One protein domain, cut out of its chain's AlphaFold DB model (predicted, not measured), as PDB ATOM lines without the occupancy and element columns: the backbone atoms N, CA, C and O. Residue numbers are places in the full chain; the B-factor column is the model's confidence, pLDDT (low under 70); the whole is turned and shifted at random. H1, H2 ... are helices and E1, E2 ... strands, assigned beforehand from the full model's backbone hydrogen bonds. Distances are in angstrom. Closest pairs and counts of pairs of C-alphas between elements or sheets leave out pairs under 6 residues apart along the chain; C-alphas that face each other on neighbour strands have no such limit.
ATOM      1  N   SER A  19    -133.417 471.899 -36.068       93.06
ATOM      2  CA  SER A  19    -132.431 472.247 -37.109       93.06
ATOM      3  C   SER A  19    -132.946 472.066 -38.541       93.06
ATOM      4  O   SER A  19    -132.530 472.791 -39.444       93.06
ATOM      5  N   ASN A  20    -133.892 471.142 -38.733       94.12
ATOM      6  CA  ASN A  20    -134.517 470.835 -40.021       94.12
ATOM      7  C   ASN A  20    -135.960 471.359 -40.146       94.12
ATOM      8  O   ASN A  20    -136.686 470.950 -41.047       94.12
ATOM      9  N   VAL A  21    -136.386 472.262 -39.259       95.94
ATOM     10  CA  VAL A  21    -137.735 472.845 -39.254       95.94
ATOM     11  C   VAL A  21    -137.656 474.337 -39.565       95.94
ATOM     12  O   VAL A  21    -136.862 475.078 -38.978       95.94
ATOM     13  N   SER A  22    -138.501 474.780 -40.496       97.62
ATOM     14  CA  SER A  22    -138.657 476.191 -40.854       97.62
ATOM     15  C   SER A  22    -140.000 476.705 -40.350       97.62
ATOM     16  O   SER A  22    -141.047 476.180 -40.719       97.62
ATOM     17  N   PHE A  23    -139.959 477.727 -39.504       97.75
ATOM     18  CA  PHE A  23    -141.123 478.387 -38.929       97.75
ATOM     19  C   PHE A  23    -141.456 479.610 -39.770       97.75
ATOM     20  O   PHE A  23    -140.669 480.555 -39.818       97.75
ATOM     21  N   TYR A  24    -142.612 479.589 -40.426       97.44
ATOM     22  CA  TYR A  24    -143.120 480.724 -41.187       97.44
ATOM     23  C   TYR A  24    -144.063 481.543 -40.315       97.44
ATOM     24  O   TYR A  24    -145.016 481.004 -39.755       97.44
ATOM     25  N   PHE A  25    -143.780 482.836 -40.182       96.94
ATOM     26  CA  PHE A  25    -144.601 483.746 -39.391       96.94
ATOM     27  C   PHE A  25    -145.561 484.531 -40.274       96.94
ATOM     28  O   PHE A  25    -145.159 485.079 -41.298       96.94
ATOM     29  N   ASP A  26    -146.812 484.591 -39.832       95.38
ATOM     30  CA  ASP A  26    -147.890 485.308 -40.503       95.38
ATOM     31  C   ASP A  26    -147.943 486.796 -40.097       95.38
ATOM     32  O   ASP A  26    -147.336 487.221 -39.104       95.38
ATOM     33  N   THR A  27    -148.698 487.588 -40.857       96.06
ATOM     34  CA  THR A  27    -148.825 489.045 -40.744       96.06
ATOM     35  C   THR A  27    -149.092 489.533 -39.312       96.06
ATOM     36  O   THR A  27    -148.357 490.419 -38.864       96.06
ATOM     37  N   PRO A  28    -150.043 488.978 -38.528       93.62
ATOM     38  CA  PRO A  28    -150.294 489.460 -37.166       93.62
ATOM     39  C   PRO A  28    -149.089 489.308 -36.225       93.62
ATOM     40  O   PRO A  28    -148.794 490.200 -35.435       93.62
ATOM     41  N   LEU A  29    -148.346 488.204 -36.327       95.50
ATOM     42  CA  LEU A  29    -147.163 487.977 -35.492       95.50
ATOM     43  C   LEU A  29    -146.025 488.932 -35.858       95.50
ATOM     44  O   LEU A  29    -145.307 489.430 -34.991       95.50
ATOM     45  N   LEU A  30    -145.879 489.236 -37.144       96.75
ATOM     46  CA  LEU A  30    -144.878 490.188 -37.609       96.75
ATOM     47  C   LEU A  30    -145.250 491.634 -37.259       96.75
ATOM     48  O   LEU A  30    -144.365 492.416 -36.921       96.75
ATOM     49  N   LEU A  31    -146.537 491.988 -37.244       96.50
ATOM     50  CA  LEU A  31    -147.004 493.280 -36.730       96.50
ATOM     51  C   LEU A  31    -146.725 493.431 -35.224       96.50
ATOM     52  O   LEU A  31    -146.309 494.510 -34.794       96.50
ATOM     53  N   ASN A  32    -146.845 492.360 -34.432       95.50
ATOM     54  CA  ASN A  32    -146.413 492.370 -33.029       95.50
ATOM     55  C   ASN A  32    -144.912 492.675 -32.903       95.50
ATOM     56  O   ASN A  32    -144.517 493.513 -32.094       95.50
ATOM     57  N   LEU A  33    -144.067 492.059 -33.739       95.25
ATOM     58  CA  LEU A  33    -142.620 492.316 -33.739       95.25
ATOM     59  C   LEU A  33    -142.274 493.787 -34.042       95.25
ATOM     60  O   LEU A  33    -141.280 494.299 -33.524       95.25
ATOM     61  N   LEU A  34    -143.101 494.465 -34.847       94.25
ATOM     62  CA  LEU A  34    -142.965 495.884 -35.194       94.25
ATOM     63  C   LEU A  34    -143.456 496.846 -34.099       94.25
ATOM     64  O   LEU A  34    -143.418 498.055 -34.309       94.25
ATOM     65  N   ASP A  35    -143.905 496.340 -32.944       92.69
ATOM     66  CA  ASP A  35    -144.388 497.141 -31.805       92.69
ATOM     67  C   ASP A  35    -145.638 497.985 -32.093       92.69
ATOM     68  O   ASP A  35    -145.961 498.923 -31.366       92.69
ATOM     69  N   VAL A  36    -146.368 497.670 -33.164       93.06
ATOM     70  CA  VAL A  36    -147.546 498.451 -33.568       93.06
ATOM     71  C   VAL A  36    -148.841 497.969 -32.912       93.06
ATOM     72  O   VAL A  36    -149.878 498.608 -33.077       93.06
ATOM     73  N   GLN A  37    -148.797 496.861 -32.169       91.56
ATOM     74  CA  GLN A  37    -149.951 496.271 -31.475       91.56
ATOM     75  C   GLN A  37    -149.832 496.275 -29.946       91.56
ATOM     76  O   GLN A  37    -150.815 495.960 -29.285       91.56
ATOM     77  N   GLY A  38    -148.686 496.696 -29.400       92.56
ATOM     78  CA  GLY A  38    -148.448 496.788 -27.962       92.56
ATOM     79  C   GLY A  38    -147.114 496.170 -27.548       92.56
ATOM     80  O   GLY A  38    -146.530 495.341 -28.251       92.56
ATOM     81  N   ARG A  39    -146.608 496.599 -26.383       92.75
ATOM     82  CA  ARG A  39    -145.304 496.140 -25.875       92.75
ATOM     83  C   ARG A  39    -145.327 494.675 -25.458       92.75
ATOM     84  O   ARG A  39    -144.363 493.969 -25.722       92.75
ATOM     85  N   TYR A  40    -146.416 494.238 -24.825       94.25
ATOM     86  CA  TYR A  40    -146.559 492.865 -24.350       94.25
ATOM     87  C   TYR A  40    -146.507 491.880 -25.522       94.25
ATOM     88  O   TYR A  40    -145.758 490.909 -25.499       94.25
ATOM     89  N   GLU A  41    -147.230 492.191 -26.593       94.88
ATOM     90  CA  GLU A  41    -147.277 491.406 -27.817       94.88
ATOM     91  C   GLU A  41    -145.911 491.352 -28.511       94.88
ATOM     92  O   GLU A  41    -145.481 490.291 -28.968       94.88
ATOM     93  N   ARG A  42    -145.195 492.483 -28.562       96.50
ATOM     94  CA  ARG A  42    -143.828 492.546 -29.094       96.50
ATOM     95  C   ARG A  42    -142.870 491.669 -28.297       96.50
ATOM     96  O   ARG A  42    -142.053 490.964 -28.891       96.50
ATOM     97  N   ASP A  43    -142.938 491.736 -26.974       97.44
ATOM     98  CA  ASP A  43    -142.024 491.010 -26.097       97.44
ATOM     99  C   ASP A  43    -142.298 489.500 -26.168       97.44
ATOM    100  O   ASP A  43    -141.368 488.733 -26.416       97.44
ATOM    101  N   ALA A  44    -143.570 489.085 -26.162       97.00
ATOM    102  CA  ALA A  44    -143.967 487.699 -26.416       97.00
ATOM    103  C   ALA A  44    -143.477 487.187 -27.786       97.00
ATOM    104  O   ALA A  44    -142.971 486.068 -27.905       97.00
ATOM    105  N   MET A  45    -143.563 488.011 -28.838       97.12
ATOM    106  CA  MET A  45    -143.066 487.635 -30.165       97.12
ATOM    107  C   MET A  45    -141.536 487.487 -30.198       97.12
ATOM    108  O   MET A  45    -140.999 486.592 -30.856       97.12
ATOM    109  N   ARG A  46    -140.809 488.348 -29.478       97.62
ATOM    110  CA  ARG A  46    -139.349 488.243 -29.344       97.62
ATOM    111  C   ARG A  46    -138.947 486.974 -28.604       97.62
ATOM    112  O   ARG A  46    -138.031 486.295 -29.064       97.62
ATOM    113  N   GLU A  47    -139.639 486.639 -27.520       97.94
ATOM    114  CA  GLU A  47    -139.429 485.393 -26.777       97.94
ATOM    115  C   GLU A  47    -139.668 484.165 -27.662       97.94
ATOM    116  O   GLU A  47    -138.838 483.256 -27.692       97.94
ATOM    117  N   LEU A  48    -140.732 484.170 -28.473       97.19
ATOM    118  CA  LEU A  48    -141.001 483.104 -29.439       97.19
ATOM    119  C   LEU A  48    -139.852 482.937 -30.446       97.19
ATOM    120  O   LEU A  48    -139.365 481.825 -30.656       97.19
ATOM    121  N   ILE A  49    -139.374 484.032 -31.049       97.50
ATOM    122  CA  ILE A  49    -138.242 483.993 -31.993       97.50
ATOM    123  C   ILE A  49    -136.976 483.472 -31.305       97.50
ATOM    124  O   ILE A  49    -136.238 482.673 -31.890       97.50
ATOM    125  N   GLN A  50    -136.706 483.913 -30.075       97.62
ATOM    126  CA  GLN A  50    -135.565 483.439 -29.294       97.62
ATOM    127  C   GLN A  50    -135.668 481.942 -28.998       97.62
ATOM    128  O   GLN A  50    -134.673 481.235 -29.142       97.62
ATOM    129  N   LEU A  51    -136.858 481.440 -28.658       96.12
ATOM    130  CA  LEU A  51    -137.095 480.021 -28.413       96.12
ATOM    131  C   LEU A  51    -136.863 479.182 -29.676       96.12
ATOM    132  O   LEU A  51    -136.142 478.185 -29.621       96.12
ATOM    133  N   VAL A  52    -137.398 479.614 -30.822       96.25
ATOM    134  CA  VAL A  52    -137.171 478.946 -32.116       96.25
ATOM    135  C   VAL A  52    -135.674 478.875 -32.425       96.25
ATOM    136  O   VAL A  52    -135.164 477.799 -32.739       96.25
ATOM    137  N   LYS A  53    -134.944 479.984 -32.253       95.50
ATOM    138  CA  LYS A  53    -133.488 480.031 -32.463       95.50
ATOM    139  C   LYS A  53    -132.719 479.153 -31.475       95.50
ATOM    140  O   LYS A  53    -131.808 478.441 -31.891       95.50
ATOM    141  N   LYS A  54    -133.091 479.157 -30.189       95.56
ATOM    142  CA  LYS A  54    -132.485 478.311 -29.142       95.56
ATOM    143  C   LYS A  54    -132.618 476.826 -29.483       95.56
ATOM    144  O   LYS A  54    -131.694 476.056 -29.243       95.56
ATOM    145  N   LEU A  55    -133.733 476.443 -30.100       94.94
ATOM    146  CA  LEU A  55    -133.987 475.086 -30.582       94.94
ATOM    147  C   LEU A  55    -133.405 474.826 -31.984       94.94
ATOM    148  O   LEU A  55    -133.664 473.776 -32.557       94.94
ATOM    149  N   LYS A  56    -132.585 475.734 -32.533       95.69
ATOM    150  CA  LYS A  56    -131.960 475.660 -33.870       95.69
ATOM    151  C   LYS A  56    -132.946 475.711 -35.049       95.69
ATOM    152  O   LYS A  56    -132.560 475.401 -36.170       95.69
ATOM    153  N   GLY A  57    -134.191 476.123 -34.817       96.25
ATOM    154  CA  GLY A  57    -135.183 476.337 -35.870       96.25
ATOM    155  C   GLY A  57    -134.834 477.511 -36.781       96.25
ATOM    156  O   GLY A  57    -134.231 478.497 -36.351       96.25
ATOM    157  N   LYS A  58    -135.247 477.423 -38.048       97.62
ATOM    158  CA  LYS A  58    -135.133 478.530 -39.008       97.62
ATOM    159  C   LYS A  58    -136.373 479.410 -38.917       97.62
ATOM    160  O   LYS A  58    -137.489 478.905 -38.921       97.62
ATOM    161  N   THR A  59    -136.184 480.722 -38.851       97.38
ATOM    162  CA  THR A  59    -137.275 481.704 -38.893       97.38
ATOM    163  C   THR A  59    -137.428 482.236 -40.310       97.38
ATOM    164  O   THR A  59    -136.465 482.770 -40.863       97.38
ATOM    165  N   CYS A  60    -138.619 482.115 -40.881       97.56
ATOM    166  CA  CYS A  60    -138.915 482.455 -42.265       97.56
ATOM    167  C   CYS A  60    -140.162 483.341 -42.348       97.56
ATOM    168  O   CYS A  60    -141.007 483.355 -41.452       97.56
ATOM    169  N   VAL A  61    -140.274 484.083 -43.445       97.62
ATOM    170  CA  VAL A  61    -141.443 484.896 -43.785       97.62
ATOM    171  C   VAL A  61    -141.668 484.757 -45.283       97.62
ATOM    172  O   VAL A  61    -140.699 484.773 -46.046       97.62
ATOM    173  N   PHE A  62    -142.917 484.605 -45.715       97.62
ATOM    174  CA  PHE A  62    -143.217 484.617 -47.142       97.62
ATOM    175  C   PHE A  62    -143.177 486.044 -47.692       97.62
ATOM    176  O   PHE A  62    -143.550 486.999 -47.015       97.62
ATOM    177  N   SER A  63    -142.768 486.200 -48.951       96.75
ATOM    178  CA  SER A  63    -142.742 487.510 -49.618       96.75
ATOM    179  C   SER A  63    -144.109 488.203 -49.592       96.75
ATOM    180  O   SER A  63    -144.182 489.379 -49.248       96.75
ATOM    181  N   HIS A  64    -145.190 487.461 -49.850       96.19
ATOM    182  CA  HIS A  64    -146.552 488.002 -49.826       96.19
ATOM    183  C   HIS A  64    -146.977 488.501 -48.435       96.19
ATOM    184  O   HIS A  64    -147.715 489.477 -48.344       96.19
ATOM    185  N   THR A  65    -146.470 487.904 -47.351       97.50
ATOM    186  CA  THR A  65    -146.713 488.383 -45.979       97.50
ATOM    187  C   THR A  65    -146.116 489.779 -45.776       97.50
ATOM    188  O   THR A  65    -146.706 490.628 -45.115       97.50
ATOM    189  N   ILE A  66    -144.963 490.073 -46.387       96.50
ATOM    190  CA  ILE A  66    -144.374 491.420 -46.339       96.50
ATOM    191  C   ILE A  66    -145.270 492.435 -47.058       96.50
ATOM    192  O   ILE A  66    -145.457 493.551 -46.566       96.50
ATOM    193  N   ASP A  67    -145.839 492.062 -48.202       97.44
ATOM    194  CA  ASP A  67    -146.759 492.926 -48.943       97.44
ATOM    195  C   ASP A  67    -148.063 493.158 -48.174       97.44
ATOM    196  O   ASP A  67    -148.554 494.286 -48.109       97.44
ATOM    197  N   GLU A  68    -148.577 492.130 -47.504       96.50
ATOM    198  CA  GLU A  68    -149.736 492.256 -46.625       96.50
ATOM    199  C   GLU A  68    -149.462 493.217 -45.457       96.50
ATOM    200  O   GLU A  68    -150.249 494.138 -45.228       96.50
ATOM    201  N   ILE A  69    -148.314 493.096 -44.779       97.44
ATOM    202  CA  ILE A  69    -147.902 494.035 -43.721       97.44
ATOM    203  C   ILE A  69    -147.873 495.473 -44.250       97.44
ATOM    204  O   ILE A  69    -148.397 496.383 -43.600       97.44
ATOM    205  N   ARG A  70    -147.299 495.702 -45.440       97.06
ATOM    206  CA  ARG A  70    -147.282 497.035 -46.069       97.06
ATOM    207  C   ARG A  70    -148.698 497.553 -46.300       97.06
ATOM    208  O   ARG A  70    -148.981 498.700 -45.951       97.06
ATOM    209  N   ASN A  71    -149.587 496.720 -46.834       96.88
ATOM    210  CA  ASN A  71    -150.977 497.085 -47.096       96.88
ATOM    211  C   ASN A  71    -151.726 497.435 -45.803       96.88
ATOM    212  O   ASN A  71    -152.425 498.451 -45.758       96.88
ATOM    213  N   VAL A  72    -151.526 496.661 -44.732       95.94
ATOM    214  CA  VAL A  72    -152.100 496.947 -43.409       95.94
ATOM    215  C   VAL A  72    -151.618 498.302 -42.899       95.94
ATOM    216  O   VAL A  72    -152.440 499.153 -42.555       95.94
ATOM    217  N   LEU A  73    -150.306 498.552 -42.889       95.81
ATOM    218  CA  LEU A  73    -149.745 499.811 -42.390       95.81
ATOM    219  C   LEU A  73    -150.201 501.019 -43.223       95.81
ATOM    220  O   LEU A  73    -150.575 502.050 -42.660       95.81
ATOM    221  N   GLN A  74    -150.262 500.892 -44.550       96.94
ATOM    222  CA  GLN A  74    -150.817 501.935 -45.416       96.94
ATOM    223  C   GLN A  74    -152.303 502.187 -45.130       96.94
ATOM    224  O   GLN A  74    -152.740 503.341 -45.070       96.94
ATOM    225  N   GLY A  75    -153.086 501.126 -44.923       95.94
ATOM    226  CA  GLY A  75    -154.490 501.215 -44.531       95.94
ATOM    227  C   GLY A  75    -154.667 501.950 -43.202       95.94
ATOM    228  O   GLY A  75    -155.511 502.844 -43.098       95.94
ATOM    229  N   VAL A  76    -153.824 501.650 -42.214       95.19
ATOM    230  CA  VAL A  76    -153.777 502.357 -40.926       95.19
ATOM    231  C   VAL A  76    -153.484 503.839 -41.145       95.19
ATOM    232  O   VAL A  76    -154.253 504.678 -40.685       95.19
ATOM    233  N   MET A  77    -152.422 504.183 -41.878       94.06
ATOM    234  CA  MET A  77    -152.029 505.579 -42.122       94.06
ATOM    235  C   MET A  77    -153.156 506.400 -42.762       94.06
ATOM    236  O   MET A  77    -153.425 507.521 -42.327       94.06
ATOM    237  N   LYS A  78    -153.854 505.827 -43.749       95.81
ATOM    238  CA  LYS A  78    -154.973 506.481 -44.449       95.81
ATOM    239  C   LYS A  78    -156.201 506.685 -43.559       95.81
ATOM    240  O   LYS A  78    -156.972 507.615 -43.784       95.81
ATOM    241  N   ASN A  79    -156.411 505.823 -42.561       94.81
ATOM    242  CA  ASN A  79    -157.659 505.782 -41.796       94.81
ATOM    243  C   ASN A  79    -157.513 506.160 -40.313       94.81
ATOM    244  O   ASN A  79    -158.528 506.329 -39.644       94.81
ATOM    245  N   ILE A  80    -156.299 506.373 -39.788       92.94
ATOM    246  CA  ILE A  80    -156.045 506.582 -38.347       92.94
ATOM    247  C   ILE A  80    -156.866 507.723 -37.725       92.94
ATOM    248  O   ILE A  80    -157.233 507.653 -36.549       92.94
ATOM    249  N   ARG A  81    -157.198 508.757 -38.508       91.19
ATOM    250  CA  ARG A  81    -157.990 509.918 -38.065       91.19
ATOM    251  C   ARG A  81    -159.504 509.716 -38.159       91.19
ATOM    252  O   ARG A  81    -160.237 510.482 -37.550       91.19
ATOM    253  N   LYS A  82    -159.982 508.712 -38.901       93.75
ATOM    254  CA  LYS A  82    -161.419 508.452 -39.050       93.75
ATOM    255  C   LYS A  82    -161.957 507.822 -37.765       93.75
ATOM    256  O   LYS A  82    -161.503 506.727 -37.436       93.75
ATOM    257  N   PRO A  83    -162.924 508.426 -37.055       90.00
ATOM    258  CA  PRO A  83    -163.427 507.890 -35.784       90.00
ATOM    259  C   PRO A  83    -163.915 506.438 -35.884       90.00
ATOM    260  O   PRO A  83    -163.685 505.643 -34.980       90.00
ATOM    261  N   THR A  84    -164.495 506.080 -37.030       93.44
ATOM    262  CA  THR A  84    -165.027 504.746 -37.335       93.44
ATOM    263  C   THR A  84    -163.964 503.699 -37.656       93.44
ATOM    264  O   THR A  84    -164.284 502.516 -37.712       93.44
ATOM    265  N   ALA A  85    -162.707 504.091 -37.890       93.12
ATOM    266  CA  ALA A  85    -161.658 503.132 -38.200       93.12
ATOM    267  C   ALA A  85    -161.321 502.290 -36.964       93.12
ATOM    268  O   ALA A  85    -161.057 502.825 -35.883       93.12
ATOM    269  N   THR A  86    -161.308 500.976 -37.157       89.88
ATOM    270  CA  THR A  86    -161.049 499.964 -36.133       89.88
ATOM    271  C   THR A  86    -159.827 499.125 -36.512       89.88
ATOM    272  O   THR A  86    -159.279 499.246 -37.606       89.88
ATOM    273  N   GLY A  87    -159.351 498.302 -35.581       91.00
ATOM    274  CA  GLY A  87    -158.189 497.433 -35.774       91.00
ATOM    275  C   GLY A  87    -157.186 497.567 -34.636       91.00
ATOM    276  O   GLY A  87    -157.086 498.619 -34.001       91.00
ATOM    277  N   ALA A  88    -156.445 496.491 -34.367       91.00
ATOM    278  CA  ALA A  88    -155.516 496.429 -33.239       91.00
ATOM    279  C   ALA A  88    -154.464 497.548 -33.291       91.00
ATOM    280  O   ALA A  88    -154.283 498.264 -32.310       91.00
ATOM    281  N   VAL A  89    -153.867 497.768 -34.466       93.81
ATOM    282  CA  VAL A  89    -152.853 498.810 -34.674       93.81
ATOM    283  C   VAL A  89    -153.425 500.217 -34.478       93.81
ATOM    284  O   VAL A  89    -152.849 501.043 -33.774       93.81
ATOM    285  N   ILE A  90    -154.598 500.498 -35.056       94.19
ATOM    286  CA  ILE A  90    -155.273 501.796 -34.900       94.19
ATOM    287  C   ILE A  90    -155.580 502.072 -33.428       94.19
ATOM    288  O   ILE A  90    -155.356 503.185 -32.946       94.19
ATOM    289  N   ARG A  91    -156.079 501.061 -32.711       92.44
ATOM    290  CA  ARG A  91    -156.415 501.164 -31.291       92.44
ATOM    291  C   ARG A  91    -155.184 501.467 -30.443       92.44
ATOM    292  O   ARG A  91    -155.244 502.391 -29.633       92.44
ATOM    293  N   GLU A  92    -154.080 500.751 -30.648       92.81
ATOM    294  CA  GLU A  92    -152.871 500.964 -29.846       92.81
ATOM    295  C   GLU A  92    -152.241 502.340 -30.117       92.81
ATOM    296  O   GLU A  92    -151.932 503.079 -29.180       92.81
ATOM    297  N   ILE A  93    -152.173 502.768 -31.384       90.50
ATOM    298  CA  ILE A  93    -151.698 504.115 -31.741       90.50
ATOM    299  C   ILE A  93    -152.558 505.202 -31.077       90.50
ATOM    300  O   ILE A  93    -152.027 506.189 -30.559       90.50
ATOM    301  N   ARG A  94    -153.889 505.050 -31.075       90.81
ATOM    302  CA  ARG A  94    -154.799 506.021 -30.438       90.81
ATOM    303  C   ARG A  94    -154.608 506.078 -28.929       90.81
ATOM    304  O   ARG A  94    -154.507 507.171 -28.380       90.81
ATOM    305  N   LYS A  95    -154.488 504.927 -28.272       89.19
ATOM    306  CA  LYS A  95    -154.214 504.826 -26.832       89.19
ATOM    307  C   LYS A  95    -152.930 505.563 -26.439       89.19
ATOM    308  O   LYS A  95    -152.901 506.212 -25.399       89.19
ATOM    309  N   HIS A  96    -151.892 505.522 -27.277       82.38
ATOM    310  CA  HIS A  96    -150.645 506.258 -27.035       82.38
ATOM    311  C   HIS A  96    -150.780 507.778 -27.229       82.38
ATOM    312  O   HIS A  96    -150.070 508.530 -26.566       82.38
ATOM    313  N   LYS A  97    -151.689 508.252 -28.092       72.44
ATOM    314  CA  LYS A  97    -151.937 509.694 -28.286       72.44
ATOM    315  C   LYS A  97    -152.753 510.343 -27.169       72.44
ATOM    316  O   LYS A  97    -152.581 511.530 -26.942       72.44
ATOM    317  N   VAL A  98    -153.622 509.588 -26.497       59.53
ATOM    318  CA  VAL A  98    -154.485 510.094 -25.408       59.53
ATOM    319  C   VAL A  98    -153.727 510.231 -24.075       59.53
ATOM    320  O   VAL A  98    -154.179 510.931 -23.183       59.53
ATOM    321  N   LYS A  99    -152.557 509.594 -23.931       53.09
ATOM    322  CA  LYS A  99    -151.721 509.642 -22.715       53.09
ATOM    323  C   LYS A  99    -150.706 510.806 -22.681       53.09
ATOM    324  O   LYS A  99    -149.693 510.682 -21.997       53.09
TER     325      LYS A  99
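What this domain is: This is residues 19 to 99 of the 100 residues of an uncharacterized protein of Candidatus Kentron sp. TC (UniProt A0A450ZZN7). This is a flat, loose slab in which two long helices, H2 and H3, run opposite ways on either side of the short helix H1. A tiny parallel pair of strands, E1 and E2, lies toward one end, and H4 lies toward the other. The printed part has 81 residues, with four named helices and two named strands in the order E1, H1, H2, E2, H3, H4; the class is mostly helix. The radius of gyration of the C-alphas is 14.7 A, and they span 47 by 28 by 12 A.

How they stand to each other: Start at E1, residues 22 to 24, the parallel neighbour of E2, residues 58 to 60; N 23 and O 58 are 2.8 A apart, within hydrogen-bond range. With H1, residues 27 to 33, and H2, residues 39 to 54, between them, these strands form a strand-helix-strand unit, two parallel strands joined through helices, with a right-handed crossover. H1 touches H2, about perpendicular at 84 degrees; their closest C-alphas, of Asn 32 and Arg 42, are 4.7 A apart. H1 also touches H3, residues 63 to 79, about perpendicular at 77 degrees; the closest C-alphas, of Thr 27 and Thr 65, are 5.7 A apart. H2 and H3 are apart. H4, residues 88 to 98, is close to H3 but not clearly touching; the closest C-alphas, of Val 76 and Ile 90, are 6.2 A apart. H4 and H1 are near each other. In H1, H2, H3 and H4 every O i to N i+4 pair is within hydrogen-bond range.

Where its parts are: Find C-alpha 22 at (-138.657, 476.191, -40.854), where E1 begins. H2 measures 22.2 A and H3 24.9 A from first to last C-alpha; H4 measures 15.8 A and ends at C-alpha 98, (-154.485, 510.094, -25.408).

The domain as a whole: The two C-alphas farthest apart, of Ser 19 and Pro 83, are 47.3 A apart. The printed part has no cut and no long link. Confidence is under 70 at residues 98 to 99.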